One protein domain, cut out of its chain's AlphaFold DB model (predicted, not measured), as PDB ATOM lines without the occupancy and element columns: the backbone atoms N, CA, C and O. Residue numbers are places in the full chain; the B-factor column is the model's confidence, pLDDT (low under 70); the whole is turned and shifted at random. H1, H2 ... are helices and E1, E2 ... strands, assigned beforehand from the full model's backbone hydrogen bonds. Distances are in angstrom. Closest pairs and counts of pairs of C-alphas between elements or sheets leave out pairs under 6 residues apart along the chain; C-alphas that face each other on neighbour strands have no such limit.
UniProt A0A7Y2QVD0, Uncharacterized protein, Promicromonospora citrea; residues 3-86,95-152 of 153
ATOM      1  N   PHE A   3     -30.046  40.985   3.942       97.50
ATOM      2  CA  PHE A   3     -28.652  40.754   4.291       97.50
ATOM      3  C   PHE A   3     -27.974  42.059   4.683       97.50
ATOM      4  O   PHE A   3     -28.251  43.119   4.120       97.50
ATOM      5  N   VAL A   4     -27.043  41.940   5.621       97.81
ATOM      6  CA  VAL A   4     -26.028  42.944   5.916       97.81
ATOM      7  C   VAL A   4     -24.684  42.278   5.666       97.81
ATOM      8  O   VAL A   4     -24.350  41.294   6.325       97.81
ATOM      9  N   VAL A   5     -23.907  42.791   4.715       97.62
ATOM     10  CA  VAL A   5     -22.546  42.297   4.465       97.62
ATOM     11  C   VAL A   5     -21.565  43.230   5.155       97.62
ATOM     12  O   VAL A   5     -21.557  44.430   4.890       97.62
ATOM     13  N   ALA A   6     -20.742  42.701   6.055       97.75
ATOM     14  CA  ALA A   6     -19.771  43.496   6.792       97.75
ATOM     15  C   ALA A   6     -18.333  43.117   6.442       97.75
ATOM     16  O   ALA A   6     -18.004  41.941   6.271       97.75
ATOM     17  N   ILE A   7     -17.477  44.132   6.364       97.44
ATOM     18  CA  ILE A   7     -16.060  44.001   6.022       97.44
ATOM     19  C   ILE A   7     -15.237  44.682   7.121       97.44
ATOM     20  O   ILE A   7     -15.414  45.874   7.387       97.44
ATOM     21  N   GLY A   8     -14.348  43.929   7.774       94.56
ATOM     22  CA  GLY A   8     -13.516  44.447   8.863       94.56
ATOM     23  C   GLY A   8     -12.411  45.377   8.356       94.56
ATOM     24  O   GLY A   8     -12.200  46.455   8.916       94.56
ATOM     25  N   ALA A   9     -11.753  44.995   7.262       94.62
ATOM     26  CA  ALA A   9     -10.711  45.782   6.608       94.62
ATOM     27  C   ALA A   9     -11.272  46.979   5.804       94.62
ATOM     28  O   ALA A   9     -12.073  46.822   4.881       94.62
ATOM     29  N   ALA A  10     -10.847  48.198   6.154       94.12
ATOM     30  CA  ALA A  10     -11.367  49.438   5.566       94.12
ATOM     31  C   ALA A  10     -10.988  49.624   4.084       94.12
ATOM     32  O   ALA A  10     -11.777  50.148   3.305       94.12
ATOM     33  N   ASP A  11      -9.794  49.192   3.689       94.12
ATOM     34  CA  ASP A  11      -9.329  49.198   2.300       94.12
ATOM     35  C   ASP A  11     -10.152  48.247   1.423       94.12
ATOM     36  O   ASP A  11     -10.639  48.657   0.368       94.12
ATOM     37  N   LEU A  12     -10.394  47.026   1.905       94.00
ATOM     38  CA  LEU A  12     -11.257  46.057   1.230       94.00
ATOM     39  C   LEU A  12     -12.703  46.558   1.133       94.00
ATOM     40  O   LEU A  12     -13.363  46.369   0.113       94.00
ATOM     41  N   PHE A  13     -13.202  47.229   2.176       96.31
ATOM     42  CA  PHE A  13     -14.523  47.851   2.147       96.31
ATOM     43  C   PHE A  13     -14.633  48.904   1.042       96.31
ATOM     44  O   PHE A  13     -15.609  48.886   0.293       96.31
ATOM     45  N   GLU A  14     -13.648  49.796   0.904       95.44
ATOM     46  CA  GLU A  14     -13.663  50.812  -0.151       95.44
ATOM     47  C   GLU A  14     -13.583  50.193  -1.554       95.44
ATOM     48  O   GLU A  14     -14.291  50.643  -2.457       95.44
ATOM     49  N   GLU A  15     -12.794  49.129  -1.736       93.75
ATOM     50  CA  GLU A  15     -12.727  48.379  -2.998       93.75
ATOM     51  C   GLU A  15     -14.081  47.759  -3.367       93.75
ATOM     52  O   GLU A  15     -14.568  47.922  -4.492       93.75
ATOM     53  N   VAL A  16     -14.721  47.083  -2.410       94.62
ATOM     54  CA  VAL A  16     -16.039  46.477  -2.612       94.62
ATOM     55  C   VAL A  16     -17.075  47.556  -2.891       94.62
ATOM     56  O   VAL A  16     -17.788  47.477  -3.886       94.62
ATOM     57  N   ARG A  17     -17.121  48.609  -2.074       93.94
ATOM     58  CA  ARG A  17     -18.065  49.722  -2.228       93.94
ATOM     59  C   ARG A  17     -17.936  50.410  -3.587       93.94
ATOM     60  O   ARG A  17     -18.946  50.829  -4.141       93.94
ATOM     61  N   ALA A  18     -16.723  50.540  -4.123       93.38
ATOM     62  CA  ALA A  18     -16.491  51.118  -5.447       93.38
ATOM     63  C   ALA A  18     -16.902  50.183  -6.599       93.38
ATOM     64  O   ALA A  18     -17.210  50.660  -7.690       93.38
ATOM     65  N   SER A  19     -16.891  48.871  -6.361       94.12
ATOM     66  CA  SER A  19     -17.204  47.839  -7.359       94.12
ATOM     67  C   SER A  19     -18.688  47.473  -7.403       94.12
ATOM     68  O   SER A  19     -19.170  46.943  -8.401       94.12
ATOM     69  N   VAL A  20     -19.413  47.739  -6.319       91.75
ATOM     70  CA  VAL A  20     -20.833  47.432  -6.186       91.75
ATOM     71  C   VAL A  20     -21.670  48.572  -6.770       91.75
ATOM     72  O   VAL A  20     -21.547  49.730  -6.365       91.75
ATOM     73  N   GLY A  21     -22.524  48.242  -7.740       87.69
ATOM     74  CA  GLY A  21     -23.434  49.198  -8.364       87.69
ATOM     75  C   GLY A  21     -24.525  49.702  -7.406       87.69
ATOM     76  O   GLY A  21     -24.849  49.034  -6.420       87.69
ATOM     77  N   PRO A  22     -25.130  50.872  -7.682       86.44
ATOM     78  CA  PRO A  22     -26.216  51.433  -6.869       86.44
ATOM     79  C   PRO A  22     -27.463  50.535  -6.786       86.44
ATOM     80  O   PRO A  22     -28.315  50.746  -5.928       86.44
ATOM     81  N   GLU A  23     -27.594  49.560  -7.683       87.81
ATOM     82  CA  GLU A  23     -28.665  48.567  -7.727       87.81
ATOM     83  C   GLU A  23     -28.499  47.404  -6.739       87.81
ATOM     84  O   GLU A  23     -29.407  46.580  -6.625       87.81
ATOM     85  N   TYR A  24     -27.364  47.309  -6.039       90.12
ATOM     86  CA  TYR A  24     -27.148  46.235  -5.077       90.12
ATOM     87  C   TYR A  24     -28.157  46.328  -3.924       90.12
ATOM     88  O   TYR A  24     -28.253  47.367  -3.266       90.12
ATOM     89  N   PRO A  25     -28.929  45.260  -3.664       90.25
ATOM     90  CA  PRO A  25     -30.128  45.364  -2.837       90.25
ATOM     91  C   PRO A  25     -29.851  45.327  -1.330       90.25
ATOM     92  O   PRO A  25     -30.790  45.473  -0.547       90.25
ATOM     93  N   TYR A  26     -28.602  45.103  -0.909       94.75
ATOM     94  CA  TYR A  26     -28.261  44.858   0.492       94.75
ATOM     95  C   TYR A  26     -27.314  45.896   1.072       94.75
ATOM     96  O   TYR A  26     -26.527  46.536   0.376       94.75
ATOM     97  N   GLU A  27     -27.386  46.041   2.389       95.56
ATOM     98  CA  GLU A  27     -26.541  46.970   3.120       95.56
ATOM     99  C   GLU A  27     -25.110  46.428   3.224       95.56
ATOM    100  O   GLU A  27     -24.897  45.245   3.504       95.56
ATOM    101  N   ILE A  28     -24.126  47.310   3.034       96.56
ATOM    102  CA  ILE A  28     -22.710  47.006   3.252       96.56
ATOM    103  C   ILE A  28     -22.202  47.877   4.400       96.56
ATOM    104  O   ILE A  28     -22.319  49.102   4.354       96.56
ATOM    105  N   ARG A  29     -21.626  47.249   5.428       97.31
ATOM    106  CA  ARG A  29     -21.061  47.918   6.609       97.31
ATOM    107  C   ARG A  29     -19.554  47.690   6.702       97.31
ATOM    108  O   ARG A  29     -19.021  46.722   6.164       97.31
ATOM    109  N   THR A  30     -18.876  48.566   7.438       97.50
ATOM    110  CA  THR A  30     -17.457  48.413   7.779       97.50
ATOM    111  C   THR A  30     -17.254  48.400   9.288       97.50
ATOM    112  O   THR A  30     -17.945  49.112  10.020       97.50
ATOM    113  N   GLY A  31     -16.305  47.587   9.747       96.56
ATOM    114  CA  GLY A  31     -15.930  47.448  11.151       96.56
ATOM    115  C   GLY A  31     -16.170  46.043  11.698       96.56
ATOM    116  O   GLY A  31     -16.669  45.164  11.002       96.56
ATOM    117  N   GLY A  32     -15.792  45.837  12.960       94.38
ATOM    118  CA  GLY A  32     -15.929  44.541  13.625       94.38
ATOM    119  C   GLY A  32     -17.372  44.199  14.003       94.38
ATOM    120  O   GLY A  32     -18.231  45.079  14.085       94.38
ATOM    121  N   ILE A  33     -17.605  42.920  14.313       92.69
ATOM    122  CA  ILE A  33     -18.921  42.331  14.634       92.69
ATOM    123  C   ILE A  33     -19.750  43.193  15.599       92.69
ATOM    124  O   ILE A  33     -20.903  43.493  15.311       92.69
ATOM    125  N   THR A  34     -19.159  43.659  16.702       90.38
ATOM    126  CA  THR A  34     -19.859  44.461  17.724       90.38
ATOM    127  C   THR A  34     -20.447  45.765  17.182       90.38
ATOM    128  O   THR A  34     -21.474  46.230  17.670       90.38
ATOM    129  N   ALA A  35     -19.795  46.376  16.190       92.12
ATOM    130  CA  ALA A  35     -20.230  47.630  15.589       92.12
ATOM    131  C   ALA A  35     -21.285  47.398  14.499       92.12
ATOM    132  O   ALA A  35     -22.208  48.197  14.347       92.12
ATOM    133  N   VAL A  36     -21.148  46.307  13.745       96.31
ATOM    134  CA  VAL A  36     -21.953  46.040  12.543       96.31
ATOM    135  C   VAL A  36     -23.130  45.098  12.787       96.31
ATOM    136  O   VAL A  36     -24.017  45.042  11.942       96.31
ATOM    137  N   GLY A  37     -23.177  44.392  13.920       94.38
ATOM    138  CA  GLY A  37     -24.232  43.429  14.255       94.38
ATOM    139  C   GLY A  37     -25.555  44.044  14.703       94.38
ATOM    140  O   GLY A  37     -26.575  43.361  14.709       94.38
ATOM    141  N   SER A  38     -25.574  45.340  15.021       93.62
ATOM    142  CA  SER A  38     -26.792  46.029  15.457       93.62
ATOM    143  C   SER A  38     -27.919  45.914  14.421       93.62
ATOM    144  O   SER A  38     -27.728  46.214  13.239       93.62
ATOM    145  N   GLY A  39     -29.101  45.480  14.864       94.69
ATOM    146  CA  GLY A  39     -30.278  45.295  14.009       94.69
ATOM    147  C   GLY A  39     -30.252  44.048  13.118       94.69
ATOM    148  O   GLY A  39     -31.102  43.940  12.239       94.69
ATOM    149  N   CYS A  40     -29.300  43.132  13.314       97.81
ATOM    150  CA  CYS A  40     -29.311  41.813  12.677       97.81
ATOM    151  C   CYS A  40     -29.852  40.762  13.657       97.81
ATOM    152  O   CYS A  40     -29.533  40.801  14.845       97.81
ATOM    153  N   ASP A  41     -30.630  39.807  13.150       97.81
ATOM    154  CA  ASP A  41     -31.222  38.722  13.947       97.81
ATOM    155  C   ASP A  41     -30.273  37.521  14.060       97.81
ATOM    156  O   ASP A  41     -30.281  36.795  15.056       97.81
ATOM    157  N   ALA A  42     -29.438  37.318  13.036       98.25
ATOM    158  CA  ALA A  42     -28.500  36.208  12.955       98.25
ATOM    159  C   ALA A  42     -27.149  36.622  12.351       98.25
ATOM    160  O   ALA A  42     -27.100  37.517  11.511       98.25
ATOM    161  N   GLU A  43     -26.067  35.938  12.726       98.31
ATOM    162  CA  GLU A  43     -24.738  36.059  12.110       98.31
ATOM    163  C   GLU A  43     -24.246  34.708  11.595       98.31
ATOM    164  O   GLU A  43     -24.321  33.701  12.301       98.31
ATOM    165  N   LEU A  44     -23.691  34.693  10.380       98.19
ATOM    166  CA  LEU A  44     -22.966  33.533   9.871       98.19
ATOM    167  C   LEU A  44     -21.520  33.535  10.356       98.19
ATOM    168  O   LEU A  44     -20.769  34.480  10.121       98.19
ATOM    169  N   VAL A  45     -21.115  32.428  10.972       97.56
ATOM    170  CA  VAL A  45     -19.791  32.272  11.576       97.56
ATOM    171  C   VAL A  45     -19.149  30.989  11.075       97.56
ATOM    172  O   VAL A  45     -19.788  29.935  11.026       97.56
ATOM    173  N   ASN A  46     -17.868  31.051  10.715       95.44
ATOM    174  CA  ASN A  46     -17.137  29.865  10.297       95.44
ATOM    175  C   ASN A  46     -17.052  28.828  11.433       95.44
ATOM    176  O   ASN A  46     -17.040  29.149  12.625       95.44
ATOM    177  N   PHE A  47     -16.997  27.551  11.059       94.56
ATOM    178  CA  PHE A  47     -17.039  26.454  12.022       94.56
ATOM    179  C   PHE A  47     -15.949  26.516  13.112       94.56
ATOM    180  O   PHE A  47     -16.296  26.344  14.285       94.56
ATOM    181  N   PRO A  48     -14.659  26.781  12.801       92.19
ATOM    182  CA  PRO A  48     -13.627  26.876  13.834       92.19
ATOM    183  C   PRO A  48     -13.919  27.959  14.878       92.19
ATOM    184  O   PRO A  48     -13.866  27.677  16.077       92.19
ATOM    185  N   LEU A  49     -14.293  29.164  14.433       93.81
ATOM    186  CA  LEU A  49     -14.610  30.286  15.315       93.81
ATOM    187  C   LEU A  49     -15.854  29.987  16.158       93.81
ATOM    188  O   LEU A  49     -15.870  30.266  17.357       93.81
ATOM    189  N   ALA A  50     -16.866  29.349  15.567       95.81
ATOM    190  CA  ALA A  50     -18.068  28.956  16.290       95.81
ATOM    191  C   ALA A  50     -17.810  27.888  17.362       95.81
ATOM    192  O   ALA A  50     -18.374  27.961  18.455       95.81
ATOM    193  N   CYS A  51     -16.921  26.929  17.098       94.44
ATOM    194  CA  CYS A  51     -16.502  25.938  18.091       94.44
ATOM    195  C   CYS A  51     -15.736  26.570  19.261       94.44
ATOM    196  O   CYS A  51     -15.809  26.078  20.388       94.44
ATOM    197  N   GLU A  52     -14.948  27.612  18.993       94.44
ATOM    198  CA  GLU A  52     -14.166  28.316  20.011       94.44
ATOM    199  C   GLU A  52     -15.039  29.243  20.864       94.44
ATOM    200  O   GLU A  52     -14.912  29.250  22.088       94.44
ATOM    201  N   ARG A  53     -15.926  30.018  20.230       94.56
ATOM    202  CA  ARG A  53     -16.646  31.113  20.894       94.56
ATOM    203  C   ARG A  53     -18.067  30.775  21.309       94.56
ATOM    204  O   ARG A  53     -18.486  31.210  22.378       94.56
ATOM    205  N   TYR A  54     -18.787  30.003  20.503       95.31
ATOM    206  CA  TYR A  54     -20.232  29.805  20.658       95.31
ATOM    207  C   TYR A  54     -20.609  28.363  21.025       95.31
ATOM    208  O   TYR A  54     -21.779  28.058  21.218       95.31
ATOM    209  N   GLY A  55     -19.628  27.465  21.162       95.31
ATOM    210  CA  GLY A  55     -19.863  26.095  21.618       95.31
ATOM    211  C   GLY A  55     -20.462  25.168  20.559       95.31
ATOM    212  O   GLY A  55     -21.132  24.204  20.920       95.31
ATOM    213  N   ALA A  56     -20.213  25.432  19.269       95.81
ATOM    214  CA  ALA A  56     -20.639  24.539  18.189       95.81
ATOM    215  C   ALA A  56     -20.154  23.092  18.415       95.81
ATOM    216  O   ALA A  56     -19.016  22.852  18.841       95.81
ATOM    217  N   ASP A  57     -21.015  22.116  18.116       94.38
ATOM    218  CA  ASP A  57     -20.708  20.698  18.295       94.38
ATOM    219  C   ASP A  57     -19.691  20.249  17.240       94.38
ATOM    220  O   ASP A  57     -20.007  20.130  16.054       94.38
ATOM    221  N   ARG A  58     -18.466  19.953  17.693       89.94
ATOM    222  CA  ARG A  58     -17.352  19.516  16.840       89.94
ATOM    223  C   ARG A  58     -17.610  18.191  16.121       89.94
ATOM    224  O   ARG A  58     -16.919  17.893  15.154       89.94
ATOM    225  N   THR A  59     -18.554  17.386  16.605       86.31
ATOM    226  CA  THR A  59     -18.880  16.077  16.025       86.31
ATOM    227  C   THR A  59     -19.885  16.173  14.877       86.31
ATOM    228  O   THR A  59     -20.060  15.215  14.122       86.31
ATOM    229  N   ARG A  60     -20.536  17.332  14.716       83.75
ATOM    230  CA  ARG A  60     -21.551  17.578  13.692       83.75
ATOM    231  C   ARG A  60     -20.971  18.412  12.556       83.75
ATOM    232  O   ARG A  60     -20.836  19.627  12.664       83.75
ATOM    233  N   HIS A  61     -20.702  17.756  11.432       85.25
ATOM    234  CA  HIS A  61     -20.206  18.379  10.198       85.25
ATOM    235  C   HIS A  61     -21.346  18.929   9.321       85.25
ATOM    236  O   HIS A  61     -21.410  18.668   8.126       85.25
ATOM    237  N   VAL A  62     -22.281  19.653   9.932       91.56
ATOM    238  CA  VAL A  62     -23.439  20.275   9.267       91.56
ATOM    239  C   VAL A  62     -23.617  21.702   9.778       91.56
ATOM    240  O   VAL A  62     -22.993  22.069  10.777       91.56
ATOM    241  N   ALA A  63     -24.469  22.495   9.125       96.44
ATOM    242  CA  ALA A  63     -24.839  23.804   9.653       96.44
ATOM    243  C   ALA A  63     -25.522  23.647  11.019       96.44
ATOM    244  O   ALA A  63     -26.298  22.710  11.235       96.44
ATOM    245  N   GLN A  64     -25.232  24.558  11.942       97.69
ATOM    246  CA  GLN A  64     -25.814  24.563  13.285       97.69
ATOM    247  C   GLN A  64     -26.366  25.950  13.580       97.69
ATOM    248  O   GLN A  64     -25.794  26.941  13.146       97.69
ATOM    249  N   VAL A  65     -27.459  26.023  14.331       98.12
ATOM    250  CA  VAL A  65     -28.010  27.290  14.817       98.12
ATOM    251  C   VAL A  65     -27.889  27.279  16.330       98.12
ATOM    252  O   VAL A  65     -28.376  26.355  16.982       98.12
ATOM    253  N   LEU A  66     -27.193  28.270  16.869       97.81
ATOM    254  CA  LEU A  66     -26.891  28.405  18.288       97.81
ATOM    255  C   LEU A  66     -27.481  29.720  18.796       97.81
ATOM    256  O   LEU A  66     -27.488  30.713  18.072       97.81
ATOM    257  N   SER A  67     -27.946  29.739  20.041       97.19
ATOM    258  CA  SER A  67     -28.286  30.990  20.722       97.19
ATOM    259  C   SER A  67     -27.010  31.663  21.229       97.19
ATOM    260  O   SER A  67     -26.142  30.988  21.781       97.19
ATOM    261  N   ASN A  68     -26.901  32.978  21.055       95.88
ATOM    262  CA  ASN A  68     -25.831  33.794  21.608       95.88
ATOM    263  C   ASN A  68     -26.272  34.443  22.922       95.88
ATOM    264  O   ASN A  68     -27.070  35.376  22.949       95.88
ATOM    265  N   ASP A  69     -25.697  33.980  24.018       93.81
ATOM    266  CA  ASP A  69     -25.917  34.460  25.380       93.81
ATOM    267  C   ASP A  69     -24.714  35.254  25.930       93.81
ATOM    268  O   ASP A  69     -24.684  35.646  27.099       93.81
ATOM    269  N   ARG A  70     -23.720  35.558  25.082       90.38
ATOM    270  CA  ARG A  70     -22.441  36.169  25.486       90.38
ATOM    271  C   ARG A  70     -22.483  37.683  25.675       90.38
ATOM    272  O   ARG A  70     -21.524  38.241  26.204       90.38
ATOM    273  N   SER A  71     -23.568  38.349  25.266       86.56
ATOM    274  CA  SER A  71     -23.697  39.821  25.295       86.56
ATOM    275  C   SER A  71     -22.510  40.549  24.639       86.56
ATOM    276  O   SER A  71     -22.111  41.629  25.072       86.56
ATOM    277  N   ASP A  72     -21.916  39.949  23.606       89.06
ATOM    278  CA  ASP A  72     -20.701  40.427  22.941       89.06
ATOM    279  C   ASP A  72     -20.983  41.304  21.715       89.06
ATOM    280  O   ASP A  72     -20.072  41.612  20.955       89.06
ATOM    281  N   GLY A  73     -22.230  41.742  21.534       88.56
ATOM    282  CA  GLY A  73     -22.649  42.606  20.430       88.56
ATOM    283  C   GLY A  73     -22.859  41.880  19.099       88.56
ATOM    284  O   GLY A  73     -23.285  42.524  18.142       88.56
ATOM    285  N   ALA A  74     -22.596  40.572  19.029       93.00
ATOM    286  CA  ALA A  74     -23.058  39.740  17.925       93.00
ATOM    287  C   ALA A  74     -24.581  39.492  18.030       93.00
ATOM    288  O   ALA A  74     -25.138  39.583  19.131       93.00
ATOM    289  N   PRO A  75     -25.263  39.173  16.915       96.12
ATOM    290  CA  PRO A  75     -26.680  38.809  16.907       96.12
ATOM    291  C   PRO A  75     -27.038  37.664  17.862       96.12
ATOM    292  O   PRO A  75     -26.186  36.857  18.243       96.12
ATOM    293  N   GLU A  76     -28.321  37.578  18.227       95.62
ATOM    294  CA  GLU A  76     -28.841  36.561  19.156       95.62
ATOM    295  C   GLU A  76     -28.756  35.137  18.598       95.62
ATOM    296  O   GLU A  76     -28.730  34.175  19.366       95.62
ATOM    297  N   LEU A  77     -28.711  34.981  17.273       98.12
ATOM    298  CA  LEU A  77     -28.550  33.690  16.615       98.12
ATOM    299  C   LEU A  77     -27.202  33.612  15.902       98.12
ATOM    300  O   LEU A  77     -26.881  34.427  15.040       98.12
ATOM    301  N   ILE A  78     -26.434  32.572  16.208       98.31
ATOM    302  CA  ILE A  78     -25.214  32.232  15.480       98.31
ATOM    303  C   ILE A  78     -25.512  31.062  14.560       98.31
ATOM    304  O   ILE A  78     -25.846  29.964  15.010       98.31
ATOM    305  N   VAL A  79     -25.357  31.293  13.263       98.38
ATOM    306  CA  VAL A  79     -25.484  30.270  12.233       98.38
ATOM    307  C   VAL A  79     -24.090  29.800  11.857       98.38
ATOM    308  O   VAL A  79     -23.307  30.495  11.212       98.38
ATOM    309  N   VAL A  80     -23.763  28.594  12.291       98.06
ATOM    310  CA  VAL A  80     -22.479  27.965  12.032       98.06
ATOM    311  C   VAL A  80     -22.454  27.472  10.597       98.06
ATOM    312  O   VAL A  80     -23.228  26.585  10.228       98.06
ATOM    313  N   ILE A  81     -21.537  28.017   9.807       96.75
ATOM    314  CA  ILE A  81     -21.288  27.568   8.442       96.75
ATOM    315  C   ILE A  81     -20.770  26.124   8.498       96.75
ATOM    316  O   ILE A  81     -19.832  25.858   9.262       96.75
ATOM    317  N   PRO A  82     -21.327  25.185   7.705       92.12
ATOM    318  CA  PRO A  82     -20.816  23.825   7.660       92.12
ATOM    319  C   PRO A  82     -19.312  23.814   7.344       92.12
ATOM    320  O   PRO A  82     -18.874  24.504   6.416       92.12
ATOM    321  N   PRO A  83     -18.498  23.031   8.072       88.00
ATOM    322  CA  PRO A  83     -17.105  22.868   7.698       88.00
ATOM    323  C   PRO A  83     -17.028  22.157   6.345       88.00
ATOM    324  O   PRO A  83     -17.817  21.252   6.068       88.00
ATOM    325  N   LEU A  84     -16.038  22.514   5.526       81.88
ATOM    326  CA  LEU A  84     -15.630  21.623   4.445       81.88
ATOM    327  C   LEU A  84     -15.208  20.290   5.065       81.88
ATOM    328  O   LEU A  84     -14.485  20.270   6.069       81.88
ATOM    329  N   GLU A  85     -15.648  19.181   4.471       74.81
ATOM    330  CA  GLU A  85     -15.068  17.881   4.792       74.81
ATOM    331  C   GLU A  85     -13.551  17.982   4.636       74.81
ATOM    332  O   GLU A  85     -13.054  18.686   3.762       74.81
ATOM    333  N   VAL A  86     -12.801  17.300   5.491       68.69
ATOM    334  CA  VAL A  86     -11.346  17.213   5.364       68.69
ATOM    335  C   VAL A  86     -10.963  15.772   5.078       68.69
ATOM    336  O   VAL A  86     -11.569  14.836   5.603       68.69
ATOM    337  N   GLN A  95     -14.557  18.624  -2.989       75.69
ATOM    338  CA  GLN A  95     -15.323  17.782  -3.917       75.69
ATOM    339  C   GLN A  95     -15.372  18.360  -5.349       75.69
ATOM    340  O   GLN A  95     -16.305  18.106  -6.104       75.69
ATOM    341  N   GLY A  96     -14.351  19.138  -5.733       81.56
ATOM    342  CA  GLY A  96     -14.294  19.820  -7.027       81.56
ATOM    343  C   GLY A  96     -15.062  21.143  -7.091       81.56
ATOM    344  O   GLY A  96     -15.117  21.723  -8.170       81.56
ATOM    345  N   MET A  97     -15.619  21.629  -5.975       88.56
ATOM    346  CA  MET A  97     -16.238  22.951  -5.904       88.56
ATOM    347  C   MET A  97     -15.189  24.050  -6.086       88.56
ATOM    348  O   MET A  97     -14.137  24.035  -5.436       88.56
ATOM    349  N   ASP A  98     -15.495  25.021  -6.941       91.12
ATOM    350  CA  ASP A  98     -14.822  26.313  -6.926       91.12
ATOM    351  C   ASP A  98     -15.276  27.164  -5.721       91.12
ATOM    352  O   ASP A  98     -16.147  26.773  -4.938       91.12
ATOM    353  N   TYR A  99     -14.651  28.331  -5.542       89.88
ATOM    354  CA  TYR A  99     -14.958  29.223  -4.422       89.88
ATOM    355  C   TYR A  99     -16.432  29.640  -4.413       89.88
ATOM    356  O   TYR A  99     -17.096  29.546  -3.384       89.88
ATOM    357  N   ARG A 100     -16.969  30.038  -5.565       93.88
ATOM    358  CA  ARG A 100     -18.351  30.489  -5.706       93.88
ATOM    359  C   ARG A 100     -19.355  29.376  -5.391       93.88
ATOM    360  O   ARG A 100     -20.356  29.619  -4.718       93.88
ATOM    361  N   GLN A 101     -19.100  28.156  -5.860       93.12
ATOM    362  CA  GLN A 101     -19.896  26.966  -5.556       93.12
ATOM    363  C   GLN A 101     -19.864  26.654  -4.061       93.12
ATOM    364  O   GLN A 101     -20.913  26.380  -3.477       93.12
ATOM    365  N   TRP A 102     -18.690  26.759  -3.436       91.94
ATOM    366  CA  TRP A 102     -18.550  26.601  -1.994       91.94
ATOM    367  C   TRP A 102     -19.338  27.665  -1.222       91.94
ATOM    368  O   TRP A 102     -20.106  27.295  -0.338       91.94
ATOM    369  N   VAL A 103     -19.226  28.955  -1.570       94.50
ATOM    370  CA  VAL A 103     -19.996  30.030  -0.917       94.50
ATOM    371  C   VAL A 103     -21.497  29.779  -1.067       94.50
ATOM    372  O   VAL A 103     -22.227  29.836  -0.081       94.50
ATOM    373  N   ALA A 104     -21.968  29.439  -2.271       95.44
ATOM    374  CA  ALA A 104     -23.380  29.145  -2.514       95.44
ATOM    375  C   ALA A 104     -23.886  27.962  -1.681       95.44
ATOM    376  O   ALA A 104     -24.958  28.048  -1.080       95.44
ATOM    377  N   TRP A 105     -23.111  26.879  -1.601       94.25
ATOM    378  CA  TRP A 105     -23.433  25.729  -0.760       94.25
ATOM    379  C   TRP A 105     -23.427  26.079   0.735       94.25
ATOM    380  O   TRP A 105     -24.359  25.717   1.455       94.25
ATOM    381  N   ALA A 106     -22.403  26.797   1.196       94.81
ATOM    382  CA  ALA A 106     -22.214  27.182   2.588       94.81
ATOM    383  C   ALA A 106     -23.346  28.093   3.075       94.81
ATOM    384  O   ALA A 106     -23.979  27.802   4.092       94.81
ATOM    385  N   LEU A 107     -23.638  29.161   2.325       96.88
ATOM    386  CA  LEU A 107     -24.722  30.090   2.629       96.88
ATOM    387  C   LEU A 107     -26.085  29.396   2.526       96.88
ATOM    388  O   LEU A 107     -26.874  29.494   3.459       96.88
ATOM    389  N   GLY A 108     -26.341  28.635   1.457       96.38
ATOM    390  CA  GLY A 108     -27.601  27.905   1.281       96.38
ATOM    391  C   GLY A 108     -27.888  26.937   2.433       96.38
ATOM    392  O   GLY A 108     -28.931  27.031   3.069       96.38
ATOM    393  N   SER A 109     -26.918  26.085   2.782       96.31
ATOM    394  CA  SER A 109     -27.057  25.125   3.890       96.31
ATOM    395  C   SER A 109     -27.277  25.813   5.242       96.31
ATOM    396  O   SER A 109     -28.016  25.315   6.090       96.31
ATOM    397  N   SER A 110     -26.628  26.962   5.448       97.69
ATOM    398  CA  SER A 110     -26.758  27.766   6.666       97.69
ATOM    399  C   SER A 110     -28.146  28.401   6.776       97.69
ATOM    400  O   SER A 110     -28.776  28.339   7.831       97.69
ATOM    401  N   LEU A 111     -28.652  28.969   5.678       97.50
ATOM    402  CA  LEU A 111     -29.980  29.575   5.615       97.50
ATOM    403  C   LEU A 111     -31.093  28.533   5.749       97.50
ATOM    404  O   LEU A 111     -32.063  28.789   6.455       97.50
ATOM    405  N   ASP A 112     -30.934  27.350   5.153       97.12
ATOM    406  CA  ASP A 112     -31.872  26.238   5.331       97.12
ATOM    407  C   ASP A 112     -31.943  25.810   6.804       97.12
ATOM    408  O   ASP A 112     -33.032  25.664   7.363       97.12
ATOM    409  N   ALA A 113     -30.792  25.668   7.472       97.50
ATOM    410  CA  ALA A 113     -30.750  25.339   8.895       97.50
ATOM    411  C   ALA A 113     -31.385  26.435   9.764       97.50
ATOM    412  O   ALA A 113     -32.132  26.119  10.693       97.50
ATOM    413  N   LEU A 114     -31.144  27.711   9.440       98.00
ATOM    414  CA  LEU A 114     -31.807  28.834  10.099       98.00
ATOM    415  C   LEU A 114     -33.323  28.766   9.899       98.00
ATOM    416  O   LEU A 114     -34.060  28.819  10.879       98.00
ATOM    417  N   ALA A 115     -33.794  28.561   8.667       97.31
ATOM    418  CA  ALA A 115     -35.214  28.447   8.345       97.31
ATOM    419  C   ALA A 115     -35.891  27.308   9.117       97.31
ATOM    420  O   ALA A 115     -36.999  27.486   9.616       97.31
ATOM    421  N   VAL A 116     -35.223  26.159   9.265       97.62
ATOM    422  CA  VAL A 116     -35.717  25.052  10.100       97.62
ATOM    423  C   VAL A 116     -35.796  25.455  11.573       97.62
ATOM    424  O   VAL A 116     -36.771  25.113  12.241       97.62
ATOM    425  N   ALA A 117     -34.800  26.181  12.086       97.62
ATOM    426  CA  ALA A 117     -34.741  26.574  13.491       97.62
ATOM    427  C   ALA A 117     -35.813  27.610  13.877       97.62
ATOM    428  O   ALA A 117     -36.390  27.502  14.957       97.62
ATOM    429  N   ILE A 118     -36.096  28.590  13.009       97.25
ATOM    430  CA  ILE A 118     -37.014  29.709  13.314       97.25
ATOM    431  C   ILE A 118     -38.346  29.653  12.545       97.25
ATOM    432  O   ILE A 118     -39.218  30.498  12.731       97.25
ATOM    433  N   GLY A 119     -38.527  28.660  11.672       96.88
ATOM    434  CA  GLY A 119     -39.746  28.394  10.904       96.88
ATOM    435  C   GLY A 119     -39.927  29.238   9.635       96.88
ATOM    436  O   GLY A 119     -40.535  28.762   8.676       96.88
ATOM    437  N   SER A 120     -39.421  30.473   9.591       95.19
ATOM    438  CA  SER A 120     -39.469  31.329   8.397       95.19
ATOM    439  C   SER A 120     -38.339  32.357   8.384       95.19
ATOM    440  O   SER A 120     -38.046  32.963   9.405       95.19
ATOM    441  N   LEU A 121     -37.758  32.608   7.206       96.00
ATOM    442  CA  LEU A 121     -36.770  33.677   6.987       96.00
ATOM    443  C   LEU A 121     -37.413  35.022   6.601       96.00
ATOM    444  O   LEU A 121     -36.727  35.973   6.208       96.00
ATOM    445  N   LYS A 122     -38.747  35.114   6.642       95.06
ATOM    446  CA  LYS A 122     -39.447  36.364   6.356       95.06
ATOM    447  C   LYS A 122     -39.070  37.404   7.415       95.06
ATOM    448  O   LYS A 122     -39.090  37.102   8.599       95.06
ATOM    449  N   ASP A 123     -38.732  38.609   6.965       94.94
ATOM    450  CA  ASP A 123     -38.347  39.751   7.809       94.94
ATOM    451  C   ASP A 123     -37.075  39.555   8.664       94.94
ATOM    452  O   ASP A 123     -36.708  40.448   9.417       94.94
ATOM    453  N   VAL A 124     -36.349  38.447   8.477       97.12
ATOM    454  CA  VAL A 124     -35.062  38.171   9.137       97.12
ATOM    455  C   VAL A 124     -33.940  38.918   8.421       97.12
ATOM    456  O   VAL A 124     -33.840  38.864   7.189       97.12
ATOM    457  N   THR A 125     -33.088  39.582   9.194       98.06
ATOM    458  CA  THR A 125     -31.867  40.254   8.747       98.06
ATOM    459  C   THR A 125     -30.643  39.448   9.163       98.06
ATOM    460  O   THR A 125     -30.369  39.263  10.349       98.06
ATOM    461  N   VAL A 126     -29.896  38.970   8.173       98.31
ATOM    462  CA  VAL A 126     -28.744  38.086   8.366       98.31
ATOM    463  C   VAL A 126     -27.442  38.850   8.127       98.31
ATOM    464  O   VAL A 126     -27.214  39.381   7.038       98.31
ATOM    465  N   LEU A 127     -26.573  38.873   9.134       98.44
ATOM    466  CA  LEU A 127     -25.219  39.409   9.048       98.44
ATOM    467  C   LEU A 127     -24.267  38.375   8.434       98.44
ATOM    468  O   LEU A 127     -24.142  37.250   8.922       98.44
ATOM    469  N   ILE A 128     -23.523  38.803   7.419       98.19
ATOM    470  CA  ILE A 128     -22.370  38.088   6.875       98.19
ATOM    471  C   ILE A 128     -21.147  38.985   7.068       98.19
ATOM    472  O   ILE A 128     -20.835  39.824   6.223       98.19
ATOM    473  N   HIS A 129     -20.455  38.826   8.194       98.00
ATOM    474  CA  HIS A 129     -19.154  39.458   8.390       98.00
ATOM    475  C   HIS A 129     -18.091  38.612   7.685       98.00
ATOM    476  O   HIS A 129     -17.792  37.508   8.136       98.00
ATOM    477  N   LEU A 130     -17.514  39.111   6.586       97.19
ATOM    478  CA  LEU A 130     -16.720  38.286   5.667       97.19
ATOM    479  C   LEU A 130     -15.553  37.567   6.355       97.19
ATOM    480  O   LEU A 130     -15.359  36.380   6.127       97.19
ATOM    481  N   GLU A 131     -14.835  38.238   7.256       95.44
ATOM    482  CA  GLU A 131     -13.732  37.620   8.011       95.44
ATOM    483  C   GLU A 131     -14.235  36.516   8.966       95.44
ATOM    484  O   GLU A 131     -13.737  35.392   8.936       95.44
ATOM    485  N   SER A 132     -15.267  36.791   9.775       95.25
ATOM    486  CA  SER A 132     -15.876  35.809  10.689       95.25
ATOM    487  C   SER A 132     -16.460  34.604   9.955       95.25
ATOM    488  O   SER A 132     -16.401  33.481  10.459       95.25
ATOM    489  N   ALA A 133     -16.996  34.825   8.756       96.12
ATOM    490  CA  ALA A 133     -17.508  33.788   7.870       96.12
ATOM    491  C   ALA A 133     -16.392  33.037   7.114       96.12
ATOM    492  O   ALA A 133     -16.652  31.971   6.554       96.12
ATOM    493  N   GLY A 134     -15.151  33.542   7.113       93.75
ATOM    494  CA  GLY A 134     -14.039  32.993   6.329       93.75
ATOM    495  C   GLY A 134     -14.218  33.156   4.815       93.75
ATOM    496  O   GLY A 134     -13.855  32.263   4.054       93.75
ATOM    497  N   MET A 135     -14.840  34.257   4.391       95.06
ATOM    498  CA  MET A 135     -15.252  34.567   3.016       95.06
ATOM    499  C   MET A 135     -14.654  35.891   2.491       95.06
ATOM    500  O   MET A 135     -15.103  36.444   1.487       95.06
ATOM    501  N   ASP A 136     -13.642  36.426   3.164       93.69
ATOM    502  CA  ASP A 136     -12.971  37.697   2.864       93.69
ATOM    503  C   ASP A 136     -11.988  37.621   1.685       93.69
ATOM    504  O   ASP A 136     -11.640  38.645   1.106       93.69
ATOM    505  N   ALA A 137     -11.591  36.416   1.262       92.12
ATOM    506  CA  ALA A 137     -10.628  36.229   0.174       92.12
ATOM    507  C   ALA A 137     -11.123  36.731  -1.196       92.12
ATOM    508  O   ALA A 137     -10.306  37.093  -2.043       92.12
ATOM    509  N   ARG A 138     -12.440  36.692  -1.446       94.94
ATOM    510  CA  ARG A 138     -13.064  37.133  -2.709       94.94
ATOM    511  C   ARG A 138     -14.450  37.728  -2.440       94.94
ATOM    512  O   ARG A 138     -15.460  37.070  -2.696       94.94
ATOM    513  N   PRO A 139     -14.527  38.955  -1.906       95.19
ATOM    514  CA  PRO A 139     -15.780  39.520  -1.415       95.19
ATOM    515  C   PRO A 139     -16.829  39.690  -2.520       95.19
ATOM    516  O   PRO A 139     -17.995  39.391  -2.296       95.19
ATOM    517  N   LEU A 140     -16.434  40.103  -3.729       95.69
ATOM    518  CA  LEU A 140     -17.378  40.332  -4.828       95.69
ATOM    519  C   LEU A 140     -18.118  39.051  -5.243       95.69
ATOM    520  O   LEU A 140     -19.334  39.084  -5.401       95.69
ATOM    521  N   GLU A 141     -17.420  37.909  -5.307       95.81
ATOM    522  CA  GLU A 141     -18.060  36.608  -5.568       95.81
ATOM    523  C   GLU A 141     -19.086  36.256  -4.470       95.81
ATOM    524  O   GLU A 141     -20.116  35.645  -4.752       95.81
ATOM    525  N   VAL A 142     -18.847  36.664  -3.217       96.69
ATOM    526  CA  VAL A 142     -19.801  36.460  -2.113       96.69
ATOM    527  C   VAL A 142     -21.043  37.324  -2.306       96.69
ATOM    528  O   VAL A 142     -22.155  36.816  -2.188       96.69
ATOM    529  N   LEU A 143     -20.876  38.607  -2.636       96.44
ATOM    530  CA  LEU A 143     -21.991  39.535  -2.862       96.44
ATOM    531  C   LEU A 143     -22.889  39.091  -4.031       96.44
ATOM    532  O   LEU A 143     -24.116  39.212  -3.947       96.44
ATOM    533  N   GLU A 144     -22.307  38.535  -5.095       95.62
ATOM    534  CA  GLU A 144     -23.062  37.934  -6.203       95.62
ATOM    535  C   GLU A 144     -23.941  36.775  -5.717       95.62
ATOM    536  O   GLU A 144     -25.145  36.741  -5.983       95.62
ATOM    537  N   VAL A 145     -23.369  35.851  -4.941       96.94
ATOM    538  CA  VAL A 145     -24.117  34.717  -4.380       96.94
ATOM    539  C   VAL A 145     -25.215  35.189  -3.421       96.94
ATOM    540  O   VAL A 145     -26.328  34.667  -3.466       96.94
ATOM    541  N   VAL A 146     -24.941  36.185  -2.576       96.25
ATOM    542  CA  VAL A 146     -25.930  36.761  -1.650       96.25
ATOM    543  C   VAL A 146     -27.107  37.373  -2.420       96.25
ATOM    544  O   VAL A 146     -28.262  37.116  -2.075       96.25
ATOM    545  N   SER A 147     -26.827  38.101  -3.507       94.75
ATOM    546  CA  SER A 147     -27.839  38.645  -4.432       94.75
ATOM    547  C   SER A 147     -28.727  37.555  -5.023       94.75
ATOM    548  O   SER A 147     -29.951  37.673  -5.024       94.75
ATOM    549  N   GLU A 148     -28.128  36.457  -5.478       94.62
ATOM    550  CA  GLU A 148     -28.877  35.331  -6.034       94.62
ATOM    551  C   GLU A 148     -29.715  34.586  -5.001       94.62
ATOM    552  O   GLU A 148     -30.801  34.108  -5.333       94.62
ATOM    553  N   LEU A 149     -29.219  34.445  -3.770       93.38
ATOM    554  CA  LEU A 149     -29.940  33.766  -2.698       93.38
ATOM    555  C   LEU A 149     -31.138  34.586  -2.238       93.38
ATOM    556  O   LEU A 149     -32.240  34.048  -2.154       93.38
ATOM    557  N   GLY A 150     -30.959  35.882  -1.988       89.25
ATOM    558  CA  GLY A 150     -32.071  36.707  -1.530       89.25
ATOM    559  C   GLY A 150     -33.086  37.048  -2.625       89.25
ATOM    560  O   GLY A 150     -34.230  37.338  -2.302       89.25
ATOM    561  N   ALA A 151     -32.745  36.907  -3.912       87.25
ATOM    562  CA  ALA A 151     -33.729  36.945  -5.000       87.25
ATOM    563  C   ALA A 151     -34.673  35.721  -5.031       87.25
ATOM    564  O   ALA A 151     -35.689  35.751  -5.729       87.25
ATOM    565  N   ARG A 152     -34.347  34.630  -4.319       83.00
ATOM    566  CA  ARG A 152     -35.154  33.391  -4.266       83.00
ATOM    567  C   ARG A 152     -36.127  33.339  -3.085       83.00
ATOM    568  O   ARG A 152     -36.977  32.449  -3.069       83.00
TER     569      ARG A 152
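Overview. This is residues 3 to 86 and 95 to 152 of the 153 residues of an uncharacterized protein of Promicromonospora citrea (UniProt A0A7Y2QVD0). A strongly twisted wall of six short strands is covered on one face by three helices: H1 near the edge strand E2, H6 over E1, and the long H4 over the half with E3, E5 and E4. The short helix H5 sits at the wall's own level beside the strands, H3 lies over E5, and H2 only grazes the sheet. The printed part has 142 residues and runs E1 H1 E2 H2 E3 H3 E4 E5 H4 E6 H5 H6, six named helices and six named strands, of mixed class. The sheet's order is E2 E1 E6 E3 E5 E4, mixed, with E4 alone antiparallel to its neighbour. The whole is compact, with a radius of gyration of the C-alphas of 14.2 A and spans of 41 by 39 by 28 A.

Arrangement. Begin at E1, residues 3 to 7, an inner strand. Beside it find the edge strand E2, residues 27 to 30, parallel at 23 degrees, with N 5 and O 27 at 2.9 A. E6, residues 125 to 129, is its other neighbour, parallel at 19 degrees, with N 128 and O 4 at 2.8 A. Next come E3, residues 42 to 45, parallel to E6 at 25 degrees, with N 127 and O 42 at 2.8 A, and E5, residues 77 to 80, parallel to E3 at 27 degrees, with N 79 and O 43 at 2.8 A. E4, residues 64 to 67, is the other edge strand and forms a hairpin with E5, antiparallel at 154 degrees, with N 66 and O 78 at 2.9 A. These N and O pairs are within hydrogen-bond range. E1, H1, residues 10 to 19, and E2 make a strand-helix-strand unit, two parallel neighbour strands with a helix between, and its crossover is right-handed. E2, H2, residues 33 to 36, and E3 make a split unit, with E1 and E6 between its strands, also right-handed. H1, H4, residues 99 to 118, and H6, residues 139 to 150, lie on one face of the sheet, making two layers. H4 runs slantwise to the strands, at 38 degrees to E5 on the local plane and at a height over the sheet of 8.9 A; its closest C-alphas to E5 are those of Ser 110 and Val 79, 6.2 A. H6 is over E1 at a height of 9.9 A and runs along it at 4 degrees on the local plane. H4 touches H6 with residues 100 to 108 alone, closest at the C-alphas of Ala 104 and Val 145, 5.9 A, at a steep tilt of 42 degrees, the same way. H1 and H6 only just touch, only at their ends, with 3 pairs of C-alphas within 8 A, the closest being Val 16 and Leu 140, 6.7 A. H3, residues 47 to 53, is over E5 at a height of 8.9 A. H5, residues 130 to 133, is at the sheet's level, its height 0.7 A. In H1, H3, H4 and H6 every O i to N i+4 pair is within hydrogen-bond range; H2 and H5 are too short for one.

Along the chain. Find C-alpha 3 at (-28.652, 40.754, 4.291); from there E1 runs 13.1 A to C-alpha 7. H1 follows, 14.3 A long. From C-alpha 99 at (-14.958, 29.223, -4.422), H4 runs 28.3 A to C-alpha 118. E6 is 12.7 A long, and H6 runs 16.5 A to C-alpha 150 at (-32.071, 36.707, -1.530).

Size, cuts and confidence. The two C-alphas farthest apart, those of Pro 22 and Thr 59, are 42.8 A apart. Residues 87 to 94 are not printed, and C-alphas 86 and 95 are 10.1 A apart across the cut. Of the links that are printed whole, none is long. The mean pLDDT of the printed part is 93.9; one residue, Val 86, is under 70.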